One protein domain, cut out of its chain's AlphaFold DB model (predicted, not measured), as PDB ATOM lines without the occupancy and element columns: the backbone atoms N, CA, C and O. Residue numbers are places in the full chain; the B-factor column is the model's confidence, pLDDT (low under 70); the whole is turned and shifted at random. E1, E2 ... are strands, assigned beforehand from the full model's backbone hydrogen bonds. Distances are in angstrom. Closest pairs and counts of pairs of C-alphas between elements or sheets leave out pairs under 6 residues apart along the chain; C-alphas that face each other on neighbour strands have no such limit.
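What this domain is: This is residues 38 to 162 of the 511 residues of an uncharacterized protein of Desulfonema ishimotonii (UniProt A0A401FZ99). Two antiparallel sheets lie face to face as a sandwich, their strands crossed at 44 degrees: a twisted sheet of four long strands, E4 E3 E6 E7, and a smaller one, E1 E2 E5. Two long loops, residues 43 to 57 and 117 to 136, gather at one end. The printed part has 125 residues with seven named strands, E1 to E7 along the chain, and no named helix; its class is all strand. It is compact, with a radius of gyration of the C-alphas of 15.6 A and spans of 45 by 31 by 22 A.

How they stand to each other: E1, residues 38 to 42, and E2, residues 58 to 65, form an antiparallel hairpin at 148 degrees, with N 41 and O 62 3.0 A apart. E5, residues 113 to 116, is antiparallel to E2 at 150 degrees, with N 59 and O 115 2.8 A apart. The pairing is staggered: E2 pairs with E5 over residues 58 to 61 and with E1 over 61 to 65. In the other sheet, E3, residues 72 to 84, and E4, residues 92 to 104, form a hairpin, with N 81 and O 94 2.8 A apart. E6, residues 137 to 148, pairs with E3 through N 80 and O 141, 2.8 A, and forms a hairpin with E7, residues 151 to 161, through N 144 and O 156, 2.8 A. Between the sheets, the closest C-alphas of E1 and E7, Leu 38 and Gly 158, are 4.2 A apart; those of E4 and E5, Ile 98 and Phe 115, are 6.3 A apart. E1 and E4 are apart.

Where its parts are: E1 begins at C-alpha 38, (38.463, -22.599, -23.883). E2 is 22.9 A long, E3 32.0 A, E4 29.9 A and E6 31.4 A. E3 bends by 90 degrees at residue 75, E4 by 82 degrees at residue 101 and E6 by 52 degrees at residue 145. E7, 28.1 A long, ends at C-alpha 161, (37.420, -9.868, -28.938).

The domain as a whole: The C-alphas of Asp 69 and Tyr 122, the two farthest apart, are 48.5 A apart. The printed part has no cut; the links E1 to E2 and E5 to E6 are long. Mean pLDDT of the printed part is 79.6, with 31 residues under 70, among them 44 to 55 and 119 to 129.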
ATOM      1  N   LEU A  38      39.251 -23.078 -25.001       93.56
ATOM      2  CA  LEU A  38      38.463 -22.599 -23.883       93.56
ATOM      3  C   LEU A  38      37.431 -21.614 -24.416       93.56
ATOM      4  O   LEU A  38      37.771 -20.751 -25.225       93.56
ATOM      5  N   ASP A  39      36.213 -21.701 -23.905       89.81
ATOM      6  CA  ASP A  39      35.235 -20.629 -24.056       89.81
ATOM      7  C   ASP A  39      35.281 -19.785 -22.780       89.81
ATOM      8  O   ASP A  39      35.399 -20.328 -21.679       89.81
ATOM      9  N   ILE A  40      35.249 -18.462 -22.923       86.38
ATOM     10  CA  ILE A  40      35.332 -17.520 -21.802       86.38
ATOM     11  C   ILE A  40      34.027 -16.739 -21.754       86.38
ATOM     12  O   ILE A  40      33.572 -16.243 -22.786       86.38
ATOM     13  N   THR A  41      33.482 -16.586 -20.556       80.88
ATOM     14  CA  THR A  41      32.385 -15.665 -20.267       80.88
ATOM     15  C   THR A  41      32.875 -14.669 -19.229       80.88
ATOM     16  O   THR A  41      33.574 -15.053 -18.293       80.88
ATOM     17  N   ILE A  42      32.561 -13.390 -19.419       75.88
ATOM     18  CA  ILE A  42      32.824 -12.362 -18.412       75.88
ATOM     19  C   ILE A  42      31.599 -12.283 -17.520       75.88
ATOM     20  O   ILE A  42      30.493 -12.095 -18.013       75.88
ATOM     21  N   ASP A  43      31.822 -12.448 -16.222       70.56
ATOM     22  CA  ASP A  43      30.779 -12.456 -15.198       70.56
ATOM     23  C   ASP A  43      30.842 -11.195 -14.327       70.56
ATOM     24  O   ASP A  43      30.275 -11.173 -13.239       70.56
ATOM     25  N   ASN A  44      31.554 -10.159 -14.793       62.00
ATOM     26  CA  ASN A  44      31.707  -8.887 -14.094       62.00
ATOM     27  C   ASN A  44      30.350  -8.350 -13.632       62.00
ATOM     28  O   ASN A  44      29.510  -7.966 -14.447       62.00
ATOM     29  N   ASP A  45      30.172  -8.233 -12.319       51.66
ATOM     30  CA  ASP A  45      29.158  -7.348 -11.766       51.66
ATOM     31  C   ASP A  45      29.662  -5.895 -11.854       51.66
ATOM     32  O   ASP A  45      30.832  -5.590 -11.611       51.66
ATOM     33  N   ALA A  46      28.761  -4.961 -12.152       42.78
ATOM     34  CA  ALA A  46      29.014  -3.521 -12.267       42.78
ATOM     35  C   ALA A  46      29.480  -2.856 -10.948       42.78
ATOM     36  O   ALA A  46      29.600  -1.634 -10.853       42.78
ATOM     37  N   THR A  47      29.718  -3.643  -9.895       42.41
ATOM     38  CA  THR A  47      30.232  -3.215  -8.588       42.41
ATOM     39  C   THR A  47      31.756  -3.051  -8.554       42.41
ATOM     40  O   THR A  47      32.292  -2.610  -7.540       42.41
ATOM     41  N   LEU A  48      32.436  -3.358  -9.662       46.09
ATOM     42  CA  LEU A  48      33.889  -3.500  -9.749       46.09
ATOM     43  C   LEU A  48      34.622  -2.329 -10.418       46.09
ATOM     44  O   LEU A  48      35.839  -2.367 -10.500       46.09
ATOM     45  N   ILE A  49      33.922  -1.296 -10.894       51.03
ATOM     46  CA  ILE A  49      34.568  -0.097 -11.447       51.03
ATOM     47  C   ILE A  49      34.702   0.931 -10.327       51.03
ATOM     48  O   ILE A  49      33.721   1.559  -9.923       51.03
ATOM     49  N   ASP A  50      35.921   1.101  -9.815       51.06
ATOM     50  CA  ASP A  50      36.241   2.202  -8.911       51.06
ATOM     51  C   ASP A  50      36.264   3.521  -9.716       51.06
ATOM     52  O   ASP A  50      37.150   3.716 -10.561       51.06
ATOM     53  N   PRO A  51      35.332   4.465  -9.471       47.47
ATOM     54  CA  PRO A  51      35.280   5.724 -10.209       47.47
ATOM     55  C   PRO A  51      36.528   6.604 -10.013       47.47
ATOM     56  O   PRO A  51      36.718   7.563 -10.759       47.47
ATOM     57  N   PHE A  52      37.395   6.288  -9.043       50.53
ATOM     58  CA  PHE A  52      38.676   6.961  -8.835       50.53
ATOM     59  C   PHE A  52      39.824   6.382  -9.678       50.53
ATOM     60  O   PHE A  52      40.869   7.025  -9.785       50.53
ATOM     61  N   ARG A  53      39.678   5.186 -10.269       56.62
ATOM     62  CA  ARG A  53      40.807   4.450 -10.872       56.62
ATOM     63  C   ARG A  53      40.950   4.611 -12.383       56.62
ATOM     64  O   ARG A  53      41.946   4.148 -12.924       56.62
ATOM     65  N   LYS A  54      40.020   5.300 -13.065       58.09
ATOM     66  CA  LYS A  54      40.010   5.511 -14.538       58.09
ATOM     67  C   LYS A  54      40.095   4.219 -15.374       58.09
ATOM     68  O   LYS A  54      40.316   4.279 -16.582       58.09
ATOM     69  N   CYS A  55      39.966   3.052 -14.754       63.94
ATOM     70  CA  CYS A  55      40.209   1.770 -15.390       63.94
ATOM     71  C   CYS A  55      39.371   0.663 -14.742       63.94
ATOM     72  O   CYS A  55      38.932   0.794 -13.601       63.94
ATOM     73  N   ILE A  56      39.162  -0.422 -15.485       70.94
ATOM     74  CA  ILE A  56      38.690  -1.704 -14.965       70.94
ATOM     75  C   ILE A  56      39.861  -2.317 -14.198       70.94
ATOM     76  O   ILE A  56      40.861  -2.724 -14.798       70.94
ATOM     77  N   ASP A  57      39.752  -2.343 -12.877       73.25
ATOM     78  CA  ASP A  57      40.788  -2.791 -11.946       73.25
ATOM     79  C   ASP A  57      40.475  -4.153 -11.305       73.25
ATOM     80  O   ASP A  57      41.321  -4.720 -10.612       73.25
ATOM     81  N   HIS A  58      39.334  -4.747 -11.656       77.81
ATOM     82  CA  HIS A  58      38.979  -6.121 -11.325       77.81
ATOM     83  C   HIS A  58      38.262  -6.823 -12.488       77.81
ATOM     84  O   HIS A  58      37.531  -6.194 -13.252       77.81
ATOM     85  N   LEU A  59      38.472  -8.134 -12.625       79.44
ATOM     86  CA  LEU A  59      37.829  -8.977 -13.631       79.44
ATOM     87  C   LEU A  59      37.317 -10.282 -13.019       79.44
ATOM     88  O   LEU A  59      38.101 -11.066 -12.492       79.44
ATOM     89  N   GLU A  60      36.029 -10.553 -13.176       81.75
ATOM     90  CA  GLU A  60      35.383 -11.828 -12.893       81.75
ATOM     91  C   GLU A  60      35.013 -12.528 -14.199       81.75
ATOM     92  O   GLU A  60      34.430 -11.939 -15.113       81.75
ATOM     93  N   LEU A  61      35.389 -13.799 -14.312       85.19
ATOM     94  CA  LEU A  61      35.132 -14.601 -15.502       85.19
ATOM     95  C   LEU A  61      34.920 -16.073 -15.165       85.19
ATOM     96  O   LEU A  61      35.444 -16.588 -14.176       85.19
ATOM     97  N   THR A  62      34.237 -16.781 -16.052       90.00
ATOM     98  CA  THR A  62      34.132 -18.237 -16.059       90.00
ATOM     99  C   THR A  62      34.749 -18.790 -17.331       90.00
ATOM    100  O   THR A  62      34.790 -18.154 -18.389       90.00
ATOM    101  N   VAL A  63      35.271 -20.007 -17.221       93.06
ATOM    102  CA  VAL A  63      35.947 -20.691 -18.318       93.06
ATOM    103  C   VAL A  63      35.292 -22.046 -18.535       93.06
ATOM    104  O   VAL A  63      35.130 -22.821 -17.595       93.06
ATOM    105  N   THR A  64      34.955 -22.358 -19.783       94.62
ATOM    106  CA  THR A  64      34.442 -23.669 -20.193       94.62
ATOM    107  C   THR A  64      35.486 -24.404 -21.018       94.62
ATOM    108  O   THR A  64      36.029 -23.855 -21.975       94.62
ATOM    109  N   ASN A  65      35.772 -25.662 -20.674       96.12
ATOM    110  CA  ASN A  65      36.648 -26.500 -21.488       96.12
ATOM    111  C   ASN A  65      35.891 -26.970 -22.739       96.12
ATOM    112  O   ASN A  65      35.123 -27.931 -22.682       96.12
ATOM    113  N   SER A  66      36.143 -26.313 -23.870       94.38
ATOM    114  CA  SER A  66      35.577 -26.656 -25.178       94.38
ATOM    115  C   SER A  66      36.505 -27.535 -26.028       94.38
ATOM    116  O   SER A  66      36.246 -27.765 -27.214       94.38
ATOM    117  N   THR A  67      37.578 -28.075 -25.436       93.25
ATOM    118  CA  THR A  67      38.456 -29.047 -26.100       93.25
ATOM    119  C   THR A  67      37.733 -30.389 -26.230       93.25
ATOM    120  O   THR A  67      37.319 -30.948 -25.216       93.25
ATOM    121  N   PRO A  68      37.562 -30.948 -27.442       91.19
ATOM    122  CA  PRO A  68      36.856 -32.215 -27.610       91.19
ATOM    123  C   PRO A  68      37.595 -33.391 -26.962       91.19
ATOM    124  O   PRO A  68      38.761 -33.623 -27.267       91.19
ATOM    125  N   ASP A  69      36.881 -34.163 -26.138       91.44
ATOM    126  CA  ASP A  69      37.325 -35.431 -25.536       91.44
ATOM    127  C   ASP A  69      38.636 -35.363 -24.716       91.44
ATOM    128  O   ASP A  69      39.276 -36.393 -24.485       91.44
ATOM    129  N   GLU A  70      39.049 -34.173 -24.266       94.12
ATOM    130  CA  GLU A  70      40.286 -33.969 -23.507       94.12
ATOM    131  C   GLU A  70      40.054 -33.152 -22.235       94.12
ATOM    132  O   GLU A  70      39.704 -31.970 -22.260       94.12
ATOM    133  N   ASP A  71      40.327 -33.790 -21.100       94.75
ATOM    134  CA  ASP A  71      40.338 -33.119 -19.808       94.75
ATOM    135  C   ASP A  71      41.606 -32.271 -19.648       94.75
ATOM    136  O   ASP A  71      42.687 -32.620 -20.138       94.75
ATOM    137  N   MET A  72      41.458 -31.168 -18.919       95.12
ATOM    138  CA  MET A  72      42.553 -30.320 -18.465       95.12
ATOM    139  C   MET A  72      42.835 -30.645 -17.008       95.12
ATOM    140  O   MET A  72      41.936 -30.532 -16.173       95.12
ATOM    141  N   THR A  73      44.059 -31.036 -16.674       93.44
ATOM    142  CA  THR A  73      44.423 -31.399 -15.298       93.44
ATOM    143  C   THR A  73      45.727 -30.745 -14.869       93.44
ATOM    144  O   THR A  73      46.627 -30.561 -15.681       93.44
ATOM    145  N   GLU A  74      45.818 -30.379 -13.589       89.06
ATOM    146  CA  GLU A  74      47.044 -29.872 -12.946       89.06
ATOM    147  C   GLU A  74      47.770 -28.749 -13.721       89.06
ATOM    148  O   GLU A  74      48.995 -28.662 -13.709       89.06
ATOM    149  N   GLY A  75      47.027 -27.892 -14.428       91.88
ATOM    150  CA  GLY A  75      47.617 -26.799 -15.204       91.88
ATOM    151  C   GLY A  75      47.475 -25.448 -14.529       91.88
ATOM    152  O   GLY A  75      46.848 -25.319 -13.488       91.88
ATOM    153  N   ARG A  76      48.028 -24.414 -15.147       94.12
ATOM    154  CA  ARG A  76      47.873 -23.026 -14.700       94.12
ATOM    155  C   ARG A  76      47.040 -22.235 -15.693       94.12
ATOM    156  O   ARG A  76      47.115 -22.500 -16.894       94.12
ATOM    157  N   LEU A  77      46.316 -21.239 -15.198       94.94
ATOM    158  CA  LEU A  77      45.618 -20.267 -16.033       94.94
ATOM    159  C   LEU A  77      46.325 -18.916 -15.968       94.94
ATOM    160  O   LEU A  77      46.644 -18.425 -14.887       94.94
ATOM    161  N   VAL A  78      46.526 -18.310 -17.134       93.81
ATOM    162  CA  VAL A  78      47.111 -16.978 -17.291       93.81
ATOM    163  C   VAL A  78      46.122 -16.094 -18.033       93.81
ATOM    164  O   VAL A  78      45.702 -16.431 -19.139       93.81
ATOM    165  N   LEU A  79      45.784 -14.954 -17.443       91.12
ATOM    166  CA  LEU A  79      45.053 -13.885 -18.103       91.12
ATOM    167  C   LEU A  79      46.028 -13.023 -18.906       91.12
ATOM    168  O   LEU A  79      47.085 -12.631 -18.408       91.12
ATOM    169  N   VAL A  80      45.651 -12.700 -20.138       90.31
ATOM    170  CA  VAL A  80      46.317 -11.695 -20.966       90.31
ATOM    171  C   VAL A  80      45.257 -10.739 -21.486       90.31
ATOM    172  O   VAL A  80      44.395 -11.124 -22.269       90.31
ATOM    173  N   VAL A  81      45.354  -9.479 -21.091       86.44
ATOM    174  CA  VAL A  81      44.569  -8.390 -21.659       86.44
ATOM    175  C   VAL A  81      45.446  -7.631 -22.638       86.44
ATOM    176  O   VAL A  81      46.581  -7.282 -22.321       86.44
ATOM    177  N   LYS A  82      44.917  -7.373 -23.828       86.38
ATOM    178  CA  LYS A  82      45.543  -6.582 -24.886       86.38
ATOM    179  C   LYS A  82      44.636  -5.393 -25.190       86.38
ATOM    180  O   LYS A  82      43.495  -5.630 -25.564       86.38
ATOM    181  N   TYR A  83      45.127  -4.160 -25.089       80.94
ATOM    182  CA  TYR A  83      44.315  -2.962 -25.357       80.94
ATOM    183  C   TYR A  83      45.101  -1.850 -26.067       80.94
ATOM    184  O   TYR A  83      46.332  -1.894 -26.089       80.94
ATOM    185  N   ARG A  84      44.418  -0.870 -26.673       75.12
ATOM    186  CA  ARG A  84      45.029   0.360 -27.227       75.12
ATOM    187  C   ARG A  84      44.115   1.576 -27.045       75.12
ATOM    188  O   ARG A  84      42.898   1.420 -27.063       75.12
ATOM    189  N   MET A  85      44.703   2.767 -26.894       70.81
ATOM    190  CA  MET A  85      43.959   4.022 -26.673       70.81
ATOM    191  C   MET A  85      43.509   4.689 -27.974       70.81
ATOM    192  O   MET A  85      42.519   5.408 -27.986       70.81
ATOM    193  N   ALA A  86      44.220   4.440 -29.074       67.50
ATOM    194  CA  ALA A  86      43.869   4.922 -30.404       67.50
ATOM    195  C   ALA A  86      44.343   3.942 -31.480       67.50
ATOM    196  O   ALA A  86      45.276   3.165 -31.254       67.50
ATOM    197  N   GLU A  87      43.728   3.990 -32.665       70.25
ATOM    198  CA  GLU A  87      44.102   3.127 -33.795       70.25
ATOM    199  C   GLU A  87      45.597   3.236 -34.155       70.25
ATOM    200  O   GLU A  87      46.247   2.231 -34.460       70.25
ATOM    201  N   ASP A  88      46.156   4.439 -34.033       79.81
ATOM    202  CA  ASP A  88      47.538   4.756 -34.400       79.81
ATOM    203  C   ASP A  88      48.554   4.419 -33.293       79.81
ATOM    204  O   ASP A  88      49.768   4.531 -33.494       79.81
ATOM    205  N   GLU A  89      48.078   4.005 -32.116       77.44
ATOM    206  CA  GLU A  89      48.908   3.718 -30.952       77.44
ATOM    207  C   GLU A  89      49.263   2.228 -30.813       77.44
ATOM    208  O   GLU A  89      48.499   1.338 -31.209       77.44
ATOM    209  N   PRO A  90      50.441   1.909 -30.239       85.12
ATOM    210  CA  PRO A  90      50.833   0.527 -30.001       85.12
ATOM    211  C   PRO A  90      49.938  -0.138 -28.948       85.12
ATOM    212  O   PRO A  90      49.567   0.470 -27.946       85.12
ATOM    213  N   TYR A  91      49.670  -1.435 -29.128       84.81
ATOM    214  CA  TYR A  91      48.975  -2.223 -28.113       84.81
ATOM    215  C   TYR A  91      49.782  -2.323 -26.815       84.81
ATOM    216  O   TYR A  91      50.985  -2.600 -26.820       84.81
ATOM    217  N   GLN A  92      49.069  -2.179 -25.708       85.44
ATOM    218  CA  GLN A  92      49.529  -2.422 -24.353       85.44
ATOM    219  C   GLN A  92      48.999  -3.769 -23.851       85.44
ATOM    220  O   GLN A  92      48.034  -4.319 -24.389       85.44
ATOM    221  N   TYR A  93      49.671  -4.322 -22.837       86.94
ATOM    222  CA  TYR A  93      49.389  -5.659 -22.327       86.94
ATOM    223  C   TYR A  93      49.387  -5.688 -20.804       86.94
ATOM    224  O   TYR A  93      50.326  -5.193 -20.174       86.94
ATOM    225  N   ILE A  94      48.385  -6.354 -20.236       85.06
ATOM    226  CA  ILE A  94      48.343  -6.712 -18.820       85.06
ATOM    227  C   ILE A  94      48.288  -8.229 -18.723       85.06
ATOM    228  O   ILE A  94      47.523  -8.874 -19.435       85.06
ATOM    229  N   THR A  95      49.133  -8.811 -17.877       88.00
ATOM    230  CA  THR A  95      49.234 -10.265 -17.731       88.00
ATOM    231  C   THR A  95      49.277 -10.647 -16.265       88.00
ATOM    232  O   THR A  95      50.029 -10.029 -15.511       88.00
ATOM    233  N   GLY A  96      48.562 -11.700 -15.886       86.75
ATOM    234  CA  GLY A  96      48.599 -12.232 -14.528       86.75
ATOM    235  C   GLY A  96      48.204 -13.699 -14.476       86.75
ATOM    236  O   GLY A  96      47.398 -14.163 -15.280       86.75
ATOM    237  N   ASP A  97      48.797 -14.436 -13.541       87.94
ATOM    238  CA  ASP A  97      48.358 -15.795 -13.236       87.94
ATOM    239  C   ASP A  97      47.028 -15.704 -12.465       87.94
ATOM    240  O   ASP A  97      46.950 -15.013 -11.451       87.94
ATOM    241  N   ILE A  98      45.984 -16.380 -12.955       86.19
ATOM    242  CA  ILE A  98      44.650 -16.407 -12.319       86.19
ATOM    243  C   ILE A  98      44.383 -17.726 -11.583       86.19
ATOM    244  O   ILE A  98      43.449 -17.830 -10.797       86.19
ATOM    245  N   SER A  99      45.215 -18.748 -11.817       86.44
ATOM    246  CA  SER A  99      45.247 -19.977 -11.021       86.44
ATOM    247  C   SER A  99      46.586 -20.700 -11.173       86.44
ATOM    248  O   SER A  99      47.074 -20.877 -12.291       86.44
ATOM    249  N   GLU A 100      47.156 -21.165 -10.055       80.56
ATOM    250  CA  GLU A 100      48.376 -21.991 -10.032       80.56
ATOM    251  C   GLU A 100      48.102 -23.483 -10.281       80.56
ATOM    252  O   GLU A 100      49.004 -24.210 -10.693       80.56
ATOM    253  N   SER A 101      46.874 -23.944 -10.021       88.06
ATOM    254  CA  SER A 101      46.446 -25.331 -10.217       88.06
ATOM    255  C   SER A 101      44.971 -25.369 -10.604       88.06
ATOM    256  O   SER A 101      44.079 -25.185  -9.776       88.06
ATOM    257  N   PHE A 102      44.723 -25.659 -11.872       92.94
ATOM    258  CA  PHE A 102      43.428 -25.674 -12.522       92.94
ATOM    259  C   PHE A 102      43.177 -27.043 -13.138       92.94
ATOM    260  O   PHE A 102      44.060 -27.657 -13.747       92.94
ATOM    261  N   SER A 103      41.965 -27.551 -12.956       94.06
ATOM    262  CA  SER A 103      41.517 -28.789 -13.580       94.06
ATOM    263  C   SER A 103      40.061 -28.653 -13.973       94.06
ATOM    264  O   SER A 103      39.242 -28.212 -13.168       94.06
ATOM    265  N   LEU A 104      39.749 -29.029 -15.206       95.38
ATOM    266  CA  LEU A 104      38.424 -28.882 -15.778       95.38
ATOM    267  C   LEU A 104      38.163 -30.020 -16.764       95.38
ATOM    268  O   LEU A 104      38.894 -30.209 -17.740       95.38
ATOM    269  N   GLY A 105      37.112 -30.789 -16.486       95.25
ATOM    270  CA  GLY A 105      36.676 -31.862 -17.371       95.25
ATOM    271  C   GLY A 105      36.133 -31.321 -18.693       95.25
ATOM    272  O   GLY A 105      35.680 -30.180 -18.774       95.25
ATOM    273  N   THR A 106      36.162 -32.155 -19.723       94.56
ATOM    274  CA  THR A 106      35.605 -31.846 -21.046       94.56
ATOM    275  C   THR A 106      34.153 -31.358 -20.944       94.56
ATOM    276  O   THR A 106      33.308 -32.036 -20.360       94.56
ATOM    277  N   GLY A 107      33.849 -30.194 -21.528       92.00
ATOM    278  CA  GLY A 107      32.506 -29.602 -21.554       92.00
ATOM    279  C   GLY A 107      32.016 -29.028 -20.220       92.00
ATOM    280  O   GLY A 107      30.857 -28.627 -20.129       92.00
ATOM    281  N   MET A 108      32.858 -29.006 -19.185       95.19
ATOM    282  CA  MET A 108      32.530 -28.406 -17.892       95.19
ATOM    283  C   MET A 108      32.886 -26.919 -17.881       95.19
ATOM    284  O   MET A 108      33.853 -26.511 -18.523       95.19
ATOM    285  N   THR A 109      32.142 -26.144 -17.097       93.81
ATOM    286  CA  THR A 109      32.406 -24.729 -16.798       93.81
ATOM    287  C   THR A 109      32.966 -24.605 -15.382       93.81
ATOM    288  O   THR A 109      32.574 -25.368 -14.495       93.81
ATOM    289  N   SER A 110      33.915 -23.693 -15.177       93.06
ATOM    290  CA  SER A 110      34.475 -23.385 -13.861       93.06
ATOM    291  C   SER A 110      33.473 -22.647 -12.965       93.06
ATOM    292  O   SER A 110      32.480 -22.105 -13.443       93.06
ATOM    293  N   ASP A 111      33.777 -22.565 -11.669       90.19
ATOM    294  CA  ASP A 111      33.245 -21.482 -10.833       90.19
ATOM    295  C   ASP A 111      33.815 -20.125 -11.305       90.19
ATOM    296  O   ASP A 111      34.773 -20.089 -12.091       90.19
ATOM    297  N   THR A 112      33.248 -19.016 -10.824       86.94
ATOM    298  CA  THR A 112      33.747 -17.660 -11.100       86.94
ATOM    299  C   THR A 112      35.183 -17.494 -10.605       86.94
ATOM    300  O   THR A 112      35.512 -17.813  -9.460       86.94
ATOM    301  N   ILE A 113      36.040 -16.995 -11.489       88.19
ATOM    302  CA  ILE A 113      37.444 -16.690 -11.242       88.19
ATOM    303  C   ILE A 113      37.580 -15.173 -11.192       88.19
ATOM    304  O   ILE A 113      37.335 -14.500 -12.189       88.19
ATOM    305  N   SER A 114      38.006 -14.661 -10.042       85.69
ATOM    306  CA  SER A 114      38.239 -13.236  -9.814       85.69
ATOM    307  C   SER A 114      39.725 -12.898  -9.979       85.69
ATOM    308  O   SER A 114      40.597 -13.629  -9.497       85.69
ATOM    309  N   PHE A 115      40.021 -11.782 -10.637       83.81
ATOM    310  CA  PHE A 115      41.370 -11.269 -10.850       83.81
ATOM    311  C   PHE A 115      41.438  -9.770 -10.569       83.81
ATOM    312  O   PHE A 115      40.814  -8.972 -11.263       83.81
ATOM    313  N   ASP A 116      42.259  -9.393  -9.591       80.62
ATOM    314  CA  ASP A 116      42.582  -7.999  -9.300       80.62
ATOM    315  C   ASP A 116      43.757  -7.532 -10.164       80.62
ATOM    316  O   ASP A 116      44.847  -8.120 -10.142       80.62
ATOM    317  N   PHE A 117      43.569  -6.434 -10.895       78.81
ATOM    318  CA  PHE A 117      44.667  -5.779 -11.586       78.81
ATOM    319  C   PHE A 117      45.600  -5.089 -10.570       78.81
ATOM    320  O   PHE A 117      45.167  -4.599  -9.524       78.81
ATOM    321  N   PRO A 118      46.919  -5.060 -10.833       71.06
ATOM    322  CA  PRO A 118      47.876  -4.487  -9.895       71.06
ATOM    323  C   PRO A 118      47.686  -2.969  -9.750       71.06
ATOM    324  O   PRO A 118      48.040  -2.213 -10.648       71.06
ATOM    325  N   PHE A 119      47.218  -2.513  -8.587       63.91
ATOM    326  CA  PHE A 119      47.000  -1.095  -8.284       63.91
ATOM    327  C   PHE A 119      48.173  -0.463  -7.508       63.91
ATOM    328  O   PHE A 119      48.647  -1.024  -6.516       63.91
ATOM    329  N   ASP A 120      48.618   0.731  -7.926       63.91
ATOM    330  CA  ASP A 120      49.569   1.563  -7.172       63.91
ATOM    331  C   ASP A 120      48.930   2.924  -6.827       63.91
ATOM    332  O   ASP A 120      48.891   3.819  -7.679       63.91
ATOM    333  N   PRO A 121      48.463   3.120  -5.578       55.91
ATOM    334  CA  PRO A 121      47.772   4.344  -5.169       55.91
ATOM    335  C   PRO A 121      48.633   5.610  -5.258       55.91
ATOM    336  O   PRO A 121      48.097   6.711  -5.177       55.91
ATOM    337  N   TYR A 122      49.954   5.482  -5.398       56.84
ATOM    338  CA  TYR A 122      50.871   6.621  -5.439       56.84
ATOM    339  C   TYR A 122      51.246   7.052  -6.863       56.84
ATOM    340  O   TYR A 122      51.955   8.046  -7.018       56.84
ATOM    341  N   ASN A 123      50.800   6.330  -7.897       60.12
ATOM    342  CA  ASN A 123      51.103   6.658  -9.293       60.12
ATOM    343  C   ASN A 123      49.939   6.333 -10.253       60.12
ATOM    344  O   ASN A 123      50.092   5.461 -11.109       60.12
ATOM    345  N   PRO A 124      48.787   7.014 -10.132       50.44
ATOM    346  CA  PRO A 124      47.553   6.700 -10.863       50.44
ATOM    347  C   PRO A 124      47.634   6.844 -12.396       50.44
ATOM    348  O   PRO A 124      46.729   6.416 -13.102       50.44
ATOM    349  N   GLU A 125      48.699   7.443 -12.941       51.69
ATOM    350  CA  GLU A 125      48.916   7.544 -14.396       51.69
ATOM    351  C   GLU A 125      49.611   6.312 -14.997       51.69
ATOM    352  O   GLU A 125      49.828   6.225 -16.207       51.69
ATOM    353  N   ASN A 126      49.993   5.338 -14.172       59.84
ATOM    354  CA  ASN A 126      50.605   4.116 -14.662       59.84
ATOM    355  C   ASN A 126      49.551   3.250 -15.369       59.84
ATOM    356  O   ASN A 126      48.759   2.568 -14.727       59.84
ATOM    357  N   THR A 127      49.603   3.195 -16.699       50.47
ATOM    358  CA  THR A 127      48.689   2.409 -17.555       50.47
ATOM    359  C   THR A 127      48.704   0.894 -17.288       50.47
ATOM    360  O   THR A 127      47.927   0.134 -17.862       50.47
ATOM    361  N   LYS A 128      49.576   0.410 -16.395       54.78
ATOM    362  CA  LYS A 128      49.581  -0.980 -15.917       54.78
ATOM    363  C   LYS A 128      48.585  -1.262 -14.785       54.78
ATOM    364  O   LYS A 128      48.600  -2.380 -14.280       54.78
ATOM    365  N   GLN A 129      47.781  -0.282 -14.372       67.69
ATOM    366  CA  GLN A 129      46.913  -0.374 -13.190       67.69
ATOM    367  C   GLN A 129      45.555  -1.044 -13.401       67.69
ATOM    368  O   GLN A 129      44.880  -1.374 -12.433       67.69
ATOM    369  N   GLY A 130      45.185  -1.273 -14.653       74.19
ATOM    370  CA  GLY A 130      43.901  -1.820 -15.059       74.19
ATOM    371  C   GLY A 130      43.649  -1.469 -16.517       74.19
ATOM    372  O   GLY A 130      44.511  -0.888 -17.181       74.19
ATOM    373  N   ILE A 131      42.487  -1.839 -17.035       75.31
ATOM    374  CA  ILE A 131      42.115  -1.575 -18.430       75.31
ATOM    375  C   ILE A 131      41.501  -0.178 -18.503       75.31
ATOM    376  O   ILE A 131      40.451   0.012 -17.892       75.31
ATOM    377  N   PRO A 132      42.107   0.803 -19.190       72.75
ATOM    378  CA  PRO A 132      41.554   2.156 -19.248       72.75
ATOM    379  C   PRO A 132      40.110   2.156 -19.759       72.75
ATOM    380  O   PRO A 132      39.796   1.446 -20.713       72.75
ATOM    381  N   LEU A 133      39.237   2.945 -19.122       65.69
ATOM    382  CA  LEU A 133      37.819   3.032 -19.507       65.69
ATOM    383  C   LEU A 133      37.624   3.651 -20.899       65.69
ATOM    384  O   LEU A 133      36.616   3.408 -21.549       65.69
ATOM    385  N   ASP A 134      38.593   4.440 -21.354       60.06
ATOM    386  CA  ASP A 134      38.660   5.101 -22.657       60.06
ATOM    387  C   ASP A 134      39.509   4.329 -23.686       60.06
ATOM    388  O   ASP A 134      39.862   4.865 -24.739       60.06
ATOM    389  N   ALA A 135      39.852   3.063 -23.416       64.19
ATOM    390  CA  ALA A 135      40.499   2.212 -24.408       64.19
ATOM    391  C   ALA A 135      39.566   1.989 -25.614       64.19
ATOM    392  O   ALA A 135      38.448   1.506 -25.466       64.19
ATOM    393  N   GLN A 136      40.045   2.292 -26.825       66.12
ATOM    394  CA  GLN A 136      39.264   2.113 -28.059       66.12
ATOM    395  C   GLN A 136      39.128   0.649 -28.481       66.12
ATOM    396  O   GLN A 136      38.208   0.292 -29.210       66.12
ATOM    397  N   GLU A 137      40.064  -0.200 -28.058       68.81
ATOM    398  CA  GLU A 137      39.962  -1.641 -28.248       68.81
ATOM    399  C   GLU A 137      40.522  -2.378 -27.048       68.81
ATOM    400  O   GLU A 137      41.613  -2.048 -26.569       68.81
ATOM    401  N   ALA A 138      39.851  -3.463 -26.670       73.81
ATOM    402  CA  ALA A 138      40.398  -4.460 -25.767       73.81
ATOM    403  C   ALA A 138      40.136  -5.894 -26.260       73.81
ATOM    404  O   ALA A 138      39.222  -6.199 -27.022       73.81
ATOM    405  N   SER A 139      41.000  -6.818 -25.866       80.19
ATOM    406  CA  SER A 139      40.823  -8.250 -26.087       80.19
ATOM    407  C   SER A 139      41.361  -9.004 -24.889       80.19
ATOM    408  O   SER A 139      42.447  -8.696 -24.390       80.19
ATOM    409  N   ILE A 140      40.622 -10.022 -24.469       85.44
ATOM    410  CA  ILE A 140      40.979 -10.864 -23.335       85.44
ATOM    411  C   ILE A 140      41.331 -12.243 -23.852       85.44
ATOM    412  O   ILE A 140      40.623 -12.821 -24.679       85.44
ATOM    413  N   TYR A 141      42.415 -12.787 -23.324       90.25
ATOM    414  CA  TYR A 141      42.810 -14.162 -23.534       90.25
ATOM    415  C   TYR A 141      42.971 -14.838 -22.182       90.25
ATOM    416  O   TYR A 141      43.615 -14.297 -21.283       90.25
ATOM    417  N   VAL A 142      42.450 -16.053 -22.076       92.94
ATOM    418  CA  VAL A 142      42.774 -16.960 -20.977       92.94
ATOM    419  C   VAL A 142      43.570 -18.110 -21.564       92.94
ATOM    420  O   VAL A 142      43.130 -18.776 -22.503       92.94
ATOM    421  N   VAL A 143      44.770 -18.314 -21.031       94.81
ATOM    422  CA  VAL A 143      45.706 -19.336 -21.493       94.81
ATOM    423  C   VAL A 143      45.869 -20.381 -20.407       94.81
ATOM    424  O   VAL A 143      46.422 -20.107 -19.344       94.81
ATOM    425  N   TYR A 144      45.429 -21.594 -20.706       95.69
ATOM    426  CA  TYR A 144      45.752 -22.779 -19.933       95.69
ATOM    427  C   TYR A 144      47.073 -23.377 -20.410       95.69
ATOM    428  O   TYR A 144      47.303 -23.515 -21.614       95.69
ATOM    429  N   ARG A 145      47.923 -23.766 -19.460       94.19
ATOM    430  CA  ARG A 145      49.121 -24.567 -19.718       94.19
ATOM    431  C   ARG A 145      49.245 -25.667 -18.673       94.19
ATOM    432  O   ARG A 145      49.358 -25.360 -17.487       94.19
ATOM    433  N   GLY A 146      49.247 -26.918 -19.106       92.88
ATOM    434  CA  GLY A 146      49.328 -28.083 -18.229       92.88
ATOM    435  C   GLY A 146      48.968 -29.364 -18.963       92.88
ATOM    436  O   GLY A 146      49.059 -29.423 -20.190       92.88
ATOM    437  N   GLN A 147      48.535 -30.384 -18.229       94.38
ATOM    438  CA  GLN A 147      48.191 -31.651 -18.851       94.38
ATOM    439  C   GLN A 147      46.864 -31.567 -19.626       94.38
ATOM    440  O   GLN A 147      45.796 -31.413 -19.036       94.38
ATOM    441  N   LEU A 148      46.934 -31.738 -20.950       93.88
ATOM    442  CA  LEU A 148      45.780 -31.793 -21.853       93.88
ATOM    443  C   LEU A 148      45.634 -33.211 -22.413       93.88
ATOM    444  O   LEU A 148      46.392 -33.634 -23.298       93.88
ATOM    445  N   GLY A 149      44.683 -33.970 -21.869       89.31
ATOM    446  CA  GLY A 149      44.555 -35.398 -22.147       89.31
ATOM    447  C   GLY A 149      45.833 -36.165 -21.774       89.31
ATOM    448  O   GLY A 149      46.164 -36.319 -20.598       89.31
ATOM    449  N   ASN A 150      46.557 -36.662 -22.782       89.12
ATOM    450  CA  ASN A 150      47.826 -37.389 -22.594       89.12
ATOM    451  C   ASN A 150      49.081 -36.516 -22.778       89.12
ATOM    452  O   ASN A 150      50.189 -37.029 -22.638       89.12
ATOM    453  N   GLU A 151      48.931 -35.245 -23.152       91.62
ATOM    454  CA  GLU A 151      50.055 -34.326 -23.350       91.62
ATOM    455  C   GLU A 151      50.367 -33.605 -22.034       91.62
ATOM    456  O   GLU A 151      49.471 -32.979 -21.480       91.62
ATOM    457  N   GLU A 152      51.607 -33.680 -21.538       89.81
ATOM    458  CA  GLU A 152      51.988 -33.118 -20.226       89.81
ATOM    459  C   GLU A 152      52.097 -31.580 -20.227       89.81
ATOM    460  O   GLU A 152      51.887 -30.955 -19.191       89.81
ATOM    461  N   ASP A 153      52.414 -30.967 -21.373       90.12
ATOM    462  CA  ASP A 153      52.583 -29.509 -21.525       90.12
ATOM    463  C   ASP A 153      51.692 -28.966 -22.655       90.12
ATOM    464  O   ASP A 153      52.131 -28.270 -23.574       90.12
ATOM    465  N   GLY A 154      50.420 -29.359 -22.614       90.81
ATOM    466  CA  GLY A 154      49.390 -28.900 -23.532       90.81
ATOM    467  C   GLY A 154      48.996 -27.447 -23.275       90.81
ATOM    468  O   GLY A 154      49.058 -26.943 -22.152       90.81
ATOM    469  N   ILE A 155      48.565 -26.771 -24.341       93.44
ATOM    470  CA  ILE A 155      48.086 -25.390 -24.289       93.44
ATOM    471  C   ILE A 155      46.636 -25.358 -24.750       93.44
ATOM    472  O   ILE A 155      46.289 -25.944 -25.779       93.44
ATOM    473  N   ALA A 156      45.805 -24.629 -24.011       93.94
ATOM    474  CA  ALA A 156      44.484 -24.238 -24.473       93.94
ATOM    475  C   ALA A 156      44.304 -22.733 -24.349       93.94
ATOM    476  O   ALA A 156      44.780 -22.120 -23.395       93.94
ATOM    477  N   VAL A 157      43.643 -22.136 -25.334       93.00
ATOM    478  CA  VAL A 157      43.424 -20.691 -25.374       93.00
ATOM    479  C   VAL A 157      41.947 -20.422 -25.575       93.00
ATOM    480  O   VAL A 157      41.329 -20.972 -26.485       93.00
ATOM    481  N   GLY A 158      41.413 -19.554 -24.728       89.75
ATOM    482  CA  GLY A 158      40.151 -18.876 -24.962       89.75
ATOM    483  C   GLY A 158      40.412 -17.429 -25.328       89.75
ATOM    484  O   GLY A 158      41.403 -16.837 -24.888       89.75
ATOM    485  N   MET A 159      39.531 -16.862 -26.144       84.81
ATOM    486  CA  MET A 159      39.637 -15.477 -26.570       84.81
ATOM    487  C   MET A 159      38.266 -14.805 -26.583       84.81
ATOM    488  O   MET A 159      37.329 -15.335 -27.169       84.81
ATOM    489  N   LEU A 160      38.209 -13.593 -26.036       75.75
ATOM    490  CA  LEU A 160      37.136 -12.629 -26.256       75.75
ATOM    491  C   LEU A 160      37.706 -11.413 -26.997       75.75
ATOM    492  O   LEU A 160      38.730 -10.850 -26.595       75.75
ATOM    493  N   ARG A 161      37.076 -11.042 -28.118       62.88
ATOM    494  CA  ARG A 161      37.420  -9.868 -28.938       62.88
ATOM    495  C   ARG A 161      36.345  -8.813 -28.832       62.88
ATOM    496  O   ARG A 161      35.188  -9.134 -29.071       62.88
ATOM    497  N   ASP A 162      36.749  -7.571 -28.602       56.25
ATOM    498  CA  ASP A 162      35.860  -6.439 -28.813       56.25
ATOM    499  C   ASP A 162      35.527  -6.274 -30.308       56.25
ATOM    500  O   ASP A 162      36.386  -6.422 -31.185       56.25
TER     501      ASP A 162